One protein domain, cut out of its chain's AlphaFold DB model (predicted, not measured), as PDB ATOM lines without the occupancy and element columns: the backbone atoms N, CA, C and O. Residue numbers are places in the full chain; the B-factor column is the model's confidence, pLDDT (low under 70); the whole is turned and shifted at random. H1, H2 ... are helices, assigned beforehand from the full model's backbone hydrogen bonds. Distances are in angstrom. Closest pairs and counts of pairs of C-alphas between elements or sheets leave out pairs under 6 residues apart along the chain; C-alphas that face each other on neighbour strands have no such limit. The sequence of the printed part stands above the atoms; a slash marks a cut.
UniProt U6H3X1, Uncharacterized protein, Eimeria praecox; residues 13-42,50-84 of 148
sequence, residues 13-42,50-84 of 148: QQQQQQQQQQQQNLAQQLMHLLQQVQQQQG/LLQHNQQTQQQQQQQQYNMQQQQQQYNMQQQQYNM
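This is residues 13 to 42 and 50 to 84 of the 148 residues of an uncharacterized protein of Eimeria praecox (UniProt U6H3X1). Two long helices, H1 and H2, run side by side in opposite directions, loosely paired and with few contacts, and together they make a rod. Residues 13 to 20 of H1 and 74 to 84 of H2 stand free at one end of it. The printed part has 65 residues with two named helices, H1 then H2, no named strand, and is all helix. It is only just loose, close to extended, with a radius of gyration of the C-alphas of 15.8 A and spans of 53 by 18 by 10 A.

Find C-alpha 13 at (260.014, 252.448, 174.391); from there H1, residues 13 to 39, runs 39.8 A. Find C-alpha 50 at (232.753, 288.744, 180.350); from there H2, residues 50 to 84, runs 51.7 A to C-alpha 84 at (258.144, 244.197, 186.792).

Look at Gln 35 and Gln 56, whose C-alphas, the closest of H1 and H2, are 7.9 A apart: the helices are close but not clearly touching. They stand at a shallow tilt of 18 degrees, opposite ways. In H1 and H2 every O i to N i+4 pair is within hydrogen-bond range.

The C-alphas farthest apart, of Gly 42 and Met 84, are 53.4 A apart. Residues 43 to 49 are not printed, and C-alphas 42 and 50 are 11.8 A apart across this cut. In the B-factor column, residues 38 to 42 are under 70.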
ATOM      1  N   GLN A  13     261.328 252.087 173.851       72.38
ATOM      2  CA  GLN A  13     260.014 252.448 174.391       72.38
ATOM      3  C   GLN A  13     260.124 253.501 175.505       72.38
ATOM      4  O   GLN A  13     259.372 254.478 175.509       72.38
ATOM      5  N   GLN A  14     261.091 253.348 176.415       75.06
ATOM      6  CA  GLN A  14     261.328 254.324 177.480       75.06
ATOM      7  C   GLN A  14     261.775 255.685 176.922       75.06
ATOM      8  O   GLN A  14     261.285 256.725 177.365       75.06
ATOM      9  N   GLN A  15     262.665 255.692 175.925       80.94
ATOM     10  CA  GLN A  15     263.153 256.924 175.303       80.94
ATOM     11  C   GLN A  15     262.039 257.673 174.560       80.94
ATOM     12  O   GLN A  15     261.898 258.888 174.722       80.94
ATOM     13  N   GLN A  16     261.215 256.958 173.787       79.69
ATOM     14  CA  GLN A  16     260.071 257.551 173.094       79.69
ATOM     15  C   GLN A  16     259.085 258.182 174.087       79.69
ATOM     16  O   GLN A  16     258.596 259.292 173.869       79.69
ATOM     17  N   GLN A  17     258.837 257.514 175.215       75.88
ATOM     18  CA  GLN A  17     257.935 258.023 176.243       75.88
ATOM     19  C   GLN A  17     258.500 259.257 176.963       75.88
ATOM     20  O   GLN A  17     257.769 260.219 177.197       75.88
ATOM     21  N   GLN A  18     259.807 259.288 177.250       82.62
ATOM     22  CA  GLN A  18     260.452 260.472 177.823       82.62
ATOM     23  C   GLN A  18     260.372 261.674 176.871       82.62
ATOM     24  O   GLN A  18     260.090 262.794 177.303       82.62
ATOM     25  N   GLN A  19     260.565 261.452 175.568       85.06
ATOM     26  CA  GLN A  19     260.412 262.503 174.563       85.06
ATOM     27  C   GLN A  19     258.968 263.023 174.507       85.06
ATOM     28  O   GLN A  19     258.749 264.231 174.392       85.06
ATOM     29  N   GLN A  20     257.976 262.138 174.627       82.75
ATOM     30  CA  GLN A  20     256.570 262.534 174.683       82.75
ATOM     31  C   GLN A  20     256.276 263.396 175.921       82.75
ATOM     32  O   GLN A  20     255.596 264.417 175.805       82.75
ATOM     33  N   GLN A  21     256.837 263.048 177.084       81.75
ATOM     34  CA  GLN A  21     256.699 263.842 178.307       81.75
ATOM     35  C   GLN A  21     257.340 265.232 178.176       81.75
ATOM     36  O   GLN A  21     256.767 266.222 178.629       81.75
ATOM     37  N   GLN A  22     258.501 265.340 177.523       85.12
ATOM     38  CA  GLN A  22     259.147 266.635 177.283       85.12
ATOM     39  C   GLN A  22     258.303 267.542 176.381       85.12
ATOM     40  O   GLN A  22     258.104 268.712 176.711       85.12
ATOM     41  N   GLN A  23     257.754 267.008 175.286       83.75
ATOM     42  CA  GLN A  23     256.849 267.761 174.407       83.75
ATOM     43  C   GLN A  23     255.605 268.241 175.161       83.75
ATOM     44  O   GLN A  23     255.182 269.388 175.026       83.75
ATOM     45  N   GLN A  24     255.057 267.376 176.011       80.31
ATOM     46  CA  GLN A  24     253.942 267.681 176.897       80.31
ATOM     47  C   GLN A  24     254.279 268.818 177.886       80.31
ATOM     48  O   GLN A  24     253.512 269.773 178.016       80.31
ATOM     49  N   ASN A  25     255.449 268.782 178.523       83.88
ATOM     50  CA  ASN A  25     255.908 269.849 179.420       83.88
ATOM     51  C   ASN A  25     256.141 271.179 178.689       83.88
ATOM     52  O   ASN A  25     255.881 272.245 179.248       83.88
ATOM     53  N   LEU A  26     256.619 271.140 177.443       88.50
ATOM     54  CA  LEU A  26     256.752 272.337 176.616       88.50
ATOM     55  C   LEU A  26     255.376 272.923 176.275       88.50
ATOM     56  O   LEU A  26     255.170 274.124 176.429       88.50
ATOM     57  N   ALA A  27     254.415 272.084 175.886       83.75
ATOM     58  CA  ALA A  27     253.050 272.520 175.600       83.75
ATOM     59  C   ALA A  27     252.394 273.202 176.815       83.75
ATOM     60  O   ALA A  27     251.745 274.236 176.660       83.75
ATOM     61  N   GLN A  28     252.625 272.691 178.031       80.25
ATOM     62  CA  GLN A  28     252.185 273.366 179.257       80.25
ATOM     63  C   GLN A  28     252.812 274.751 179.398       80.25
ATOM     64  O   GLN A  28     252.096 275.714 179.650       80.25
ATOM     65  N   GLN A  29     254.130 274.874 179.245       87.38
ATOM     66  CA  GLN A  29     254.811 276.168 179.368       87.38
ATOM     67  C   GLN A  29     254.273 277.185 178.357       87.38
ATOM     68  O   GLN A  29     254.020 278.333 178.718       87.38
ATOM     69  N   LEU A  30     254.019 276.746 177.122       88.44
ATOM     70  CA  LEU A  30     253.415 277.585 176.088       88.44
ATOM     71  C   LEU A  30     251.994 278.026 176.460       88.44
ATOM     72  O   LEU A  30     251.665 279.198 176.291       88.44
ATOM     73  N   MET A  31     251.172 277.133 177.018       84.12
ATOM     74  CA  MET A  31     249.831 277.483 177.497       84.12
ATOM     75  C   MET A  31     249.884 278.525 178.628       84.12
ATOM     76  O   MET A  31     249.146 279.509 178.593       84.12
ATOM     77  N   HIS A  32     250.796 278.364 179.593       83.75
ATOM     78  CA  HIS A  32     250.985 279.344 180.669       83.75
ATOM     79  C   HIS A  32     251.462 280.698 180.133       83.75
ATOM     80  O   HIS A  32     250.992 281.741 180.588       83.75
ATOM     81  N   LEU A  33     252.372 280.705 179.155       87.38
ATOM     82  CA  LEU A  33     252.846 281.939 178.536       87.38
ATOM     83  C   LEU A  33     251.716 282.651 177.782       87.38
ATOM     84  O   LEU A  33     251.535 283.858 177.936       87.38
ATOM     85  N   LEU A  34     250.905 281.904 177.029       83.31
ATOM     86  CA  LEU A  34     249.747 282.454 176.328       83.31
ATOM     87  C   LEU A  34     248.734 283.071 177.306       83.31
ATOM     88  O   LEU A  34     248.182 284.138 177.035       83.31
ATOM     89  N   GLN A  35     248.531 282.453 178.472       77.12
ATOM     90  CA  GLN A  35     247.689 283.008 179.534       77.12
ATOM     91  C   GLN A  35     248.241 284.334 180.084       77.12
ATOM     92  O   GLN A  35     247.474 285.260 180.353       77.12
ATOM     93  N   GLN A  36     249.560 284.459 180.244       78.94
ATOM     94  CA  GLN A  36     250.184 285.701 180.716       78.94
ATOM     95  C   GLN A  36     250.073 286.834 179.690       78.94
ATOM     96  O   GLN A  36     249.857 287.986 180.064       78.94
ATOM     97  N   VAL A  37     250.185 286.518 178.398       78.62
ATOM     98  CA  VAL A  37     250.049 287.511 177.320       78.62
ATOM     99  C   VAL A  37     248.609 288.026 177.220       78.62
ATOM    100  O   VAL A  37     248.401 289.224 177.042       78.62
ATOM    101  N   GLN A  38     247.605 287.161 177.399       67.75
ATOM    102  CA  GLN A  38     246.194 287.566 177.327       67.75
ATOM    103  C   GLN A  38     245.745 288.448 178.502       67.75
ATOM    104  O   GLN A  38     244.858 289.281 178.330       67.75
ATOM    105  N   GLN A  39     246.378 288.335 179.672       66.56
ATOM    106  CA  GLN A  39     246.083 289.198 180.824       66.56
ATOM    107  C   GLN A  39     246.603 290.637 180.666       66.56
ATOM    108  O   GLN A  39     246.121 291.534 181.350       66.56
ATOM    109  N   GLN A  40     247.552 290.884 179.756       65.00
ATOM    110  CA  GLN A  40     248.109 292.223 179.517       65.00
ATOM    111  C   GLN A  40     247.277 293.062 178.534       65.00
ATOM    112  O   GLN A  40     247.463 294.274 178.446       65.00
ATOM    113  N   GLN A  41     246.333 292.445 177.817       59.84
ATOM    114  CA  GLN A  41     245.395 293.141 176.937       59.84
ATOM    115  C   GLN A  41     244.077 293.352 177.693       59.84
ATOM    116  O   GLN A  41     243.195 292.495 177.704       59.84
ATOM    117  N   GLY A  42     243.972 294.473 178.408       56.81
ATOM    118  CA  GLY A  42     242.787 294.802 179.201       56.81
ATOM    119  C   GLY A  42     241.548 295.066 178.325       56.81
ATOM    120  O   GLY A  42     241.647 295.796 177.337       56.81
ATOM    121  N   LEU A  50     233.472 290.026 180.368       75.88
ATOM    122  CA  LEU A  50     232.753 288.744 180.350       75.88
ATOM    123  C   LEU A  50     233.353 287.750 179.351       75.88
ATOM    124  O   LEU A  50     233.438 286.554 179.642       75.88
ATOM    125  N   LEU A  51     233.782 288.227 178.179       77.25
ATOM    126  CA  LEU A  51     234.443 287.382 177.187       77.25
ATOM    127  C   LEU A  51     235.812 286.899 177.691       77.25
ATOM    128  O   LEU A  51     236.110 285.710 177.583       77.25
ATOM    129  N   GLN A  52     236.603 287.784 178.306       78.06
ATOM    130  CA  GLN A  52     237.885 287.434 178.926       78.06
ATOM    131  C   GLN A  52     237.699 286.405 180.050       78.06
ATOM    132  O   GLN A  52     238.420 285.410 180.094       78.06
ATOM    133  N   HIS A  53     236.692 286.585 180.908       81.94
ATOM    134  CA  HIS A  53     236.400 285.651 181.993       81.94
ATOM    135  C   HIS A  53     235.996 284.258 181.482       81.94
ATOM    136  O   HIS A  53     236.491 283.241 181.978       81.94
ATOM    137  N   ASN A  54     235.141 284.185 180.456       80.56
ATOM    138  CA  ASN A  54     234.765 282.908 179.840       80.56
ATOM    139  C   ASN A  54     235.967 282.216 179.190       80.56
ATOM    140  O   ASN A  54     236.163 281.012 179.361       80.56
ATOM    141  N   GLN A  55     236.801 282.977 178.486       79.56
ATOM    142  CA  GLN A  55     237.998 282.447 177.849       79.56
ATOM    143  C   GLN A  55     239.021 281.943 178.884       79.56
ATOM    144  O   GLN A  55     239.610 280.877 178.704       79.56
ATOM    145  N   GLN A  56     239.191 282.656 180.001       81.75
ATOM    146  CA  GLN A  56     240.035 282.223 181.115       81.75
ATOM    147  C   GLN A  56     239.495 280.942 181.765       81.75
ATOM    148  O   GLN A  56     240.254 280.007 182.019       81.75
ATOM    149  N   THR A  57     238.181 280.868 181.980       85.62
ATOM    150  CA  THR A  57     237.524 279.691 182.564       85.62
ATOM    151  C   THR A  57     237.689 278.463 181.671       85.62
ATOM    152  O   THR A  57     238.017 277.378 182.153       85.62
ATOM    153  N   GLN A  58     237.538 278.623 180.354       82.38
ATOM    154  CA  GLN A  58     237.753 277.536 179.400       82.38
ATOM    155  C   GLN A  58     239.211 277.049 179.404       82.38
ATOM    156  O   GLN A  58     239.457 275.842 179.375       82.38
ATOM    157  N   GLN A  59     240.184 277.962 179.479       80.38
ATOM    158  CA  GLN A  59     241.601 277.597 179.587       80.38
ATOM    159  C   GLN A  59     241.898 276.847 180.890       80.38
ATOM    160  O   GLN A  59     242.611 275.845 180.876       80.38
ATOM    161  N   GLN A  60     241.311 277.277 182.011       85.75
ATOM    162  CA  GLN A  60     241.483 276.600 183.294       85.75
ATOM    163  C   GLN A  60     240.928 275.168 183.260       85.75
ATOM    164  O   GLN A  60     241.572 274.248 183.760       85.75
ATOM    165  N   GLN A  61     239.772 274.951 182.628       88.00
ATOM    166  CA  GLN A  61     239.219 273.603 182.459       88.00
ATOM    167  C   GLN A  61     240.130 272.710 181.608       88.00
ATOM    168  O   GLN A  61     240.378 271.562 181.978       88.00
ATOM    169  N   GLN A  62     240.680 273.233 180.507       84.12
ATOM    170  CA  GLN A  62     241.638 272.487 179.683       84.12
ATOM    171  C   GLN A  62     242.896 272.111 180.472       84.12
ATOM    172  O   GLN A  62     243.360 270.974 180.393       84.12
ATOM    173  N   GLN A  63     243.413 273.029 181.292       83.50
ATOM    174  CA  GLN A  63     244.555 272.753 182.158       83.50
ATOM    175  C   GLN A  63     244.253 271.643 183.176       83.50
ATOM    176  O   GLN A  63     245.084 270.762 183.386       83.50
ATOM    177  N   GLN A  64     243.062 271.634 183.780       87.94
ATOM    178  CA  GLN A  64     242.667 270.577 184.717       87.94
ATOM    179  C   GLN A  64     242.583 269.200 184.045       87.94
ATOM    180  O   GLN A  64     243.108 268.226 184.586       87.94
ATOM    181  N   GLN A  65     241.970 269.115 182.859       85.06
ATOM    182  CA  GLN A  65     241.901 267.863 182.093       85.06
ATOM    183  C   GLN A  65     243.299 267.341 181.761       85.06
ATOM    184  O   GLN A  65     243.597 266.159 181.935       85.06
ATOM    185  N   TYR A  66     244.175 268.248 181.341       83.81
ATOM    186  CA  TYR A  66     245.555 267.931 181.037       83.81
ATOM    187  C   TYR A  66     246.312 267.400 182.273       83.81
ATOM    188  O   TYR A  66     246.987 266.370 182.205       83.81
ATOM    189  N   ASN A  67     246.152 268.046 183.432       84.62
ATOM    190  CA  ASN A  67     246.781 267.612 184.684       84.62
ATOM    191  C   ASN A  67     246.305 266.218 185.119       84.62
ATOM    192  O   ASN A  67     247.113 265.392 185.550       84.62
ATOM    193  N   MET A  68     245.009 265.928 184.964       88.44
ATOM    194  CA  MET A  68     244.455 264.600 185.240       88.44
ATOM    195  C   MET A  68     245.085 263.537 184.331       88.44
ATOM    196  O   MET A  68     245.494 262.474 184.804       88.44
ATOM    197  N   GLN A  69     245.214 263.828 183.035       86.12
ATOM    198  CA  GLN A  69     245.822 262.905 182.079       86.12
ATOM    199  C   GLN A  69     247.283 262.596 182.436       86.12
ATOM    200  O   GLN A  69     247.718 261.447 182.338       86.12
ATOM    201  N   GLN A  70     248.038 263.599 182.888       81.12
ATOM    202  CA  GLN A  70     249.415 263.414 183.346       81.12
ATOM    203  C   GLN A  70     249.497 262.531 184.591       81.12
ATOM    204  O   GLN A  70     250.318 261.614 184.646       81.12
ATOM    205  N   GLN A  71     248.626 262.756 185.577       87.06
ATOM    206  CA  GLN A  71     248.593 261.931 186.784       87.06
ATOM    207  C   GLN A  71     248.281 260.465 186.452       87.06
ATOM    208  O   GLN A  71     248.934 259.561 186.974       87.06
ATOM    209  N   GLN A  72     247.342 260.219 185.535       87.50
ATOM    210  CA  GLN A  72     247.023 258.864 185.088       87.50
ATOM    211  C   GLN A  72     248.217 258.195 184.389       87.50
ATOM    212  O   GLN A  72     248.514 257.030 184.658       87.50
ATOM    213  N   GLN A  73     248.939 258.917 183.527       82.06
ATOM    214  CA  GLN A  73     250.148 258.392 182.883       82.06
ATOM    215  C   GLN A  73     251.227 258.025 183.912       82.06
ATOM    216  O   GLN A  73     251.822 256.948 183.828       82.06
ATOM    217  N   GLN A  74     251.446 258.881 184.915       80.25
ATOM    218  CA  GLN A  74     252.389 258.605 186.003       80.25
ATOM    219  C   GLN A  74     251.976 257.380 186.823       80.25
ATOM    220  O   GLN A  74     252.824 256.550 187.152       80.25
ATOM    221  N   TYR A  75     250.685 257.235 187.122       89.25
ATOM    222  CA  TYR A  75     250.158 256.064 187.816       89.25
ATOM    223  C   TYR A  75     250.391 254.779 187.011       89.25
ATOM    224  O   TYR A  75     250.928 253.802 187.528       89.25
ATOM    225  N   ASN A  76     250.073 254.794 185.715       84.88
ATOM    226  CA  ASN A  76     250.284 253.644 184.839       84.88
ATOM    227  C   ASN A  76     251.766 253.245 184.761       84.88
ATOM    228  O   ASN A  76     252.076 252.054 184.724       84.88
ATOM    229  N   MET A  77     252.686 254.216 184.784       81.50
ATOM    230  CA  MET A  77     254.124 253.945 184.849       81.50
ATOM    231  C   MET A  77     254.502 253.248 186.161       81.50
ATOM    232  O   MET A  77     255.189 252.228 186.131       81.50
ATOM    233  N   GLN A  78     254.034 253.757 187.303       82.06
ATOM    234  CA  GLN A  78     254.302 253.146 188.608       82.06
ATOM    235  C   GLN A  78     253.791 251.705 188.663       82.06
ATOM    236  O   GLN A  78     254.513 250.818 189.110       82.06
ATOM    237  N   GLN A  79     252.602 251.452 188.115       79.88
ATOM    238  CA  GLN A  79     252.039 250.106 188.018       79.88
ATOM    239  C   GLN A  79     252.891 249.177 187.146       79.88
ATOM    240  O   GLN A  79     253.124 248.029 187.519       79.88
ATOM    241  N   GLN A  80     253.402 249.652 186.007       79.81
ATOM    242  CA  GLN A  80     254.311 248.858 185.173       79.81
ATOM    243  C   GLN A  80     255.616 248.530 185.909       79.81
ATOM    244  O   GLN A  80     256.056 247.382 185.893       79.81
ATOM    245  N   GLN A  81     256.206 249.507 186.604       73.06
ATOM    246  CA  GLN A  81     257.412 249.295 187.410       73.06
ATOM    247  C   GLN A  81     257.165 248.296 188.545       73.06
ATOM    248  O   GLN A  81     257.967 247.386 188.751       73.06
ATOM    249  N   TYR A  82     256.038 248.427 189.244       76.69
ATOM    250  CA  TYR A  82     255.632 247.506 190.301       76.69
ATOM    251  C   TYR A  82     255.452 246.078 189.769       76.69
ATOM    252  O   TYR A  82     256.041 245.139 190.303       76.69
ATOM    253  N   ASN A  83     254.728 245.908 188.659       72.56
ATOM    254  CA  ASN A  83     254.517 244.602 188.038       72.56
ATOM    255  C   ASN A  83     255.831 243.942 187.591       72.56
ATOM    256  O   ASN A  83     255.974 242.728 187.721       72.56
ATOM    257  N   MET A  84     256.809 244.719 187.111       72.06
ATOM    258  CA  MET A  84     258.144 244.197 186.792       72.06
ATOM    259  C   MET A  84     258.915 243.746 188.037       72.06
ATOM    260  O   MET A  84     259.611 242.734 187.993       72.06
TER     261      MET A  84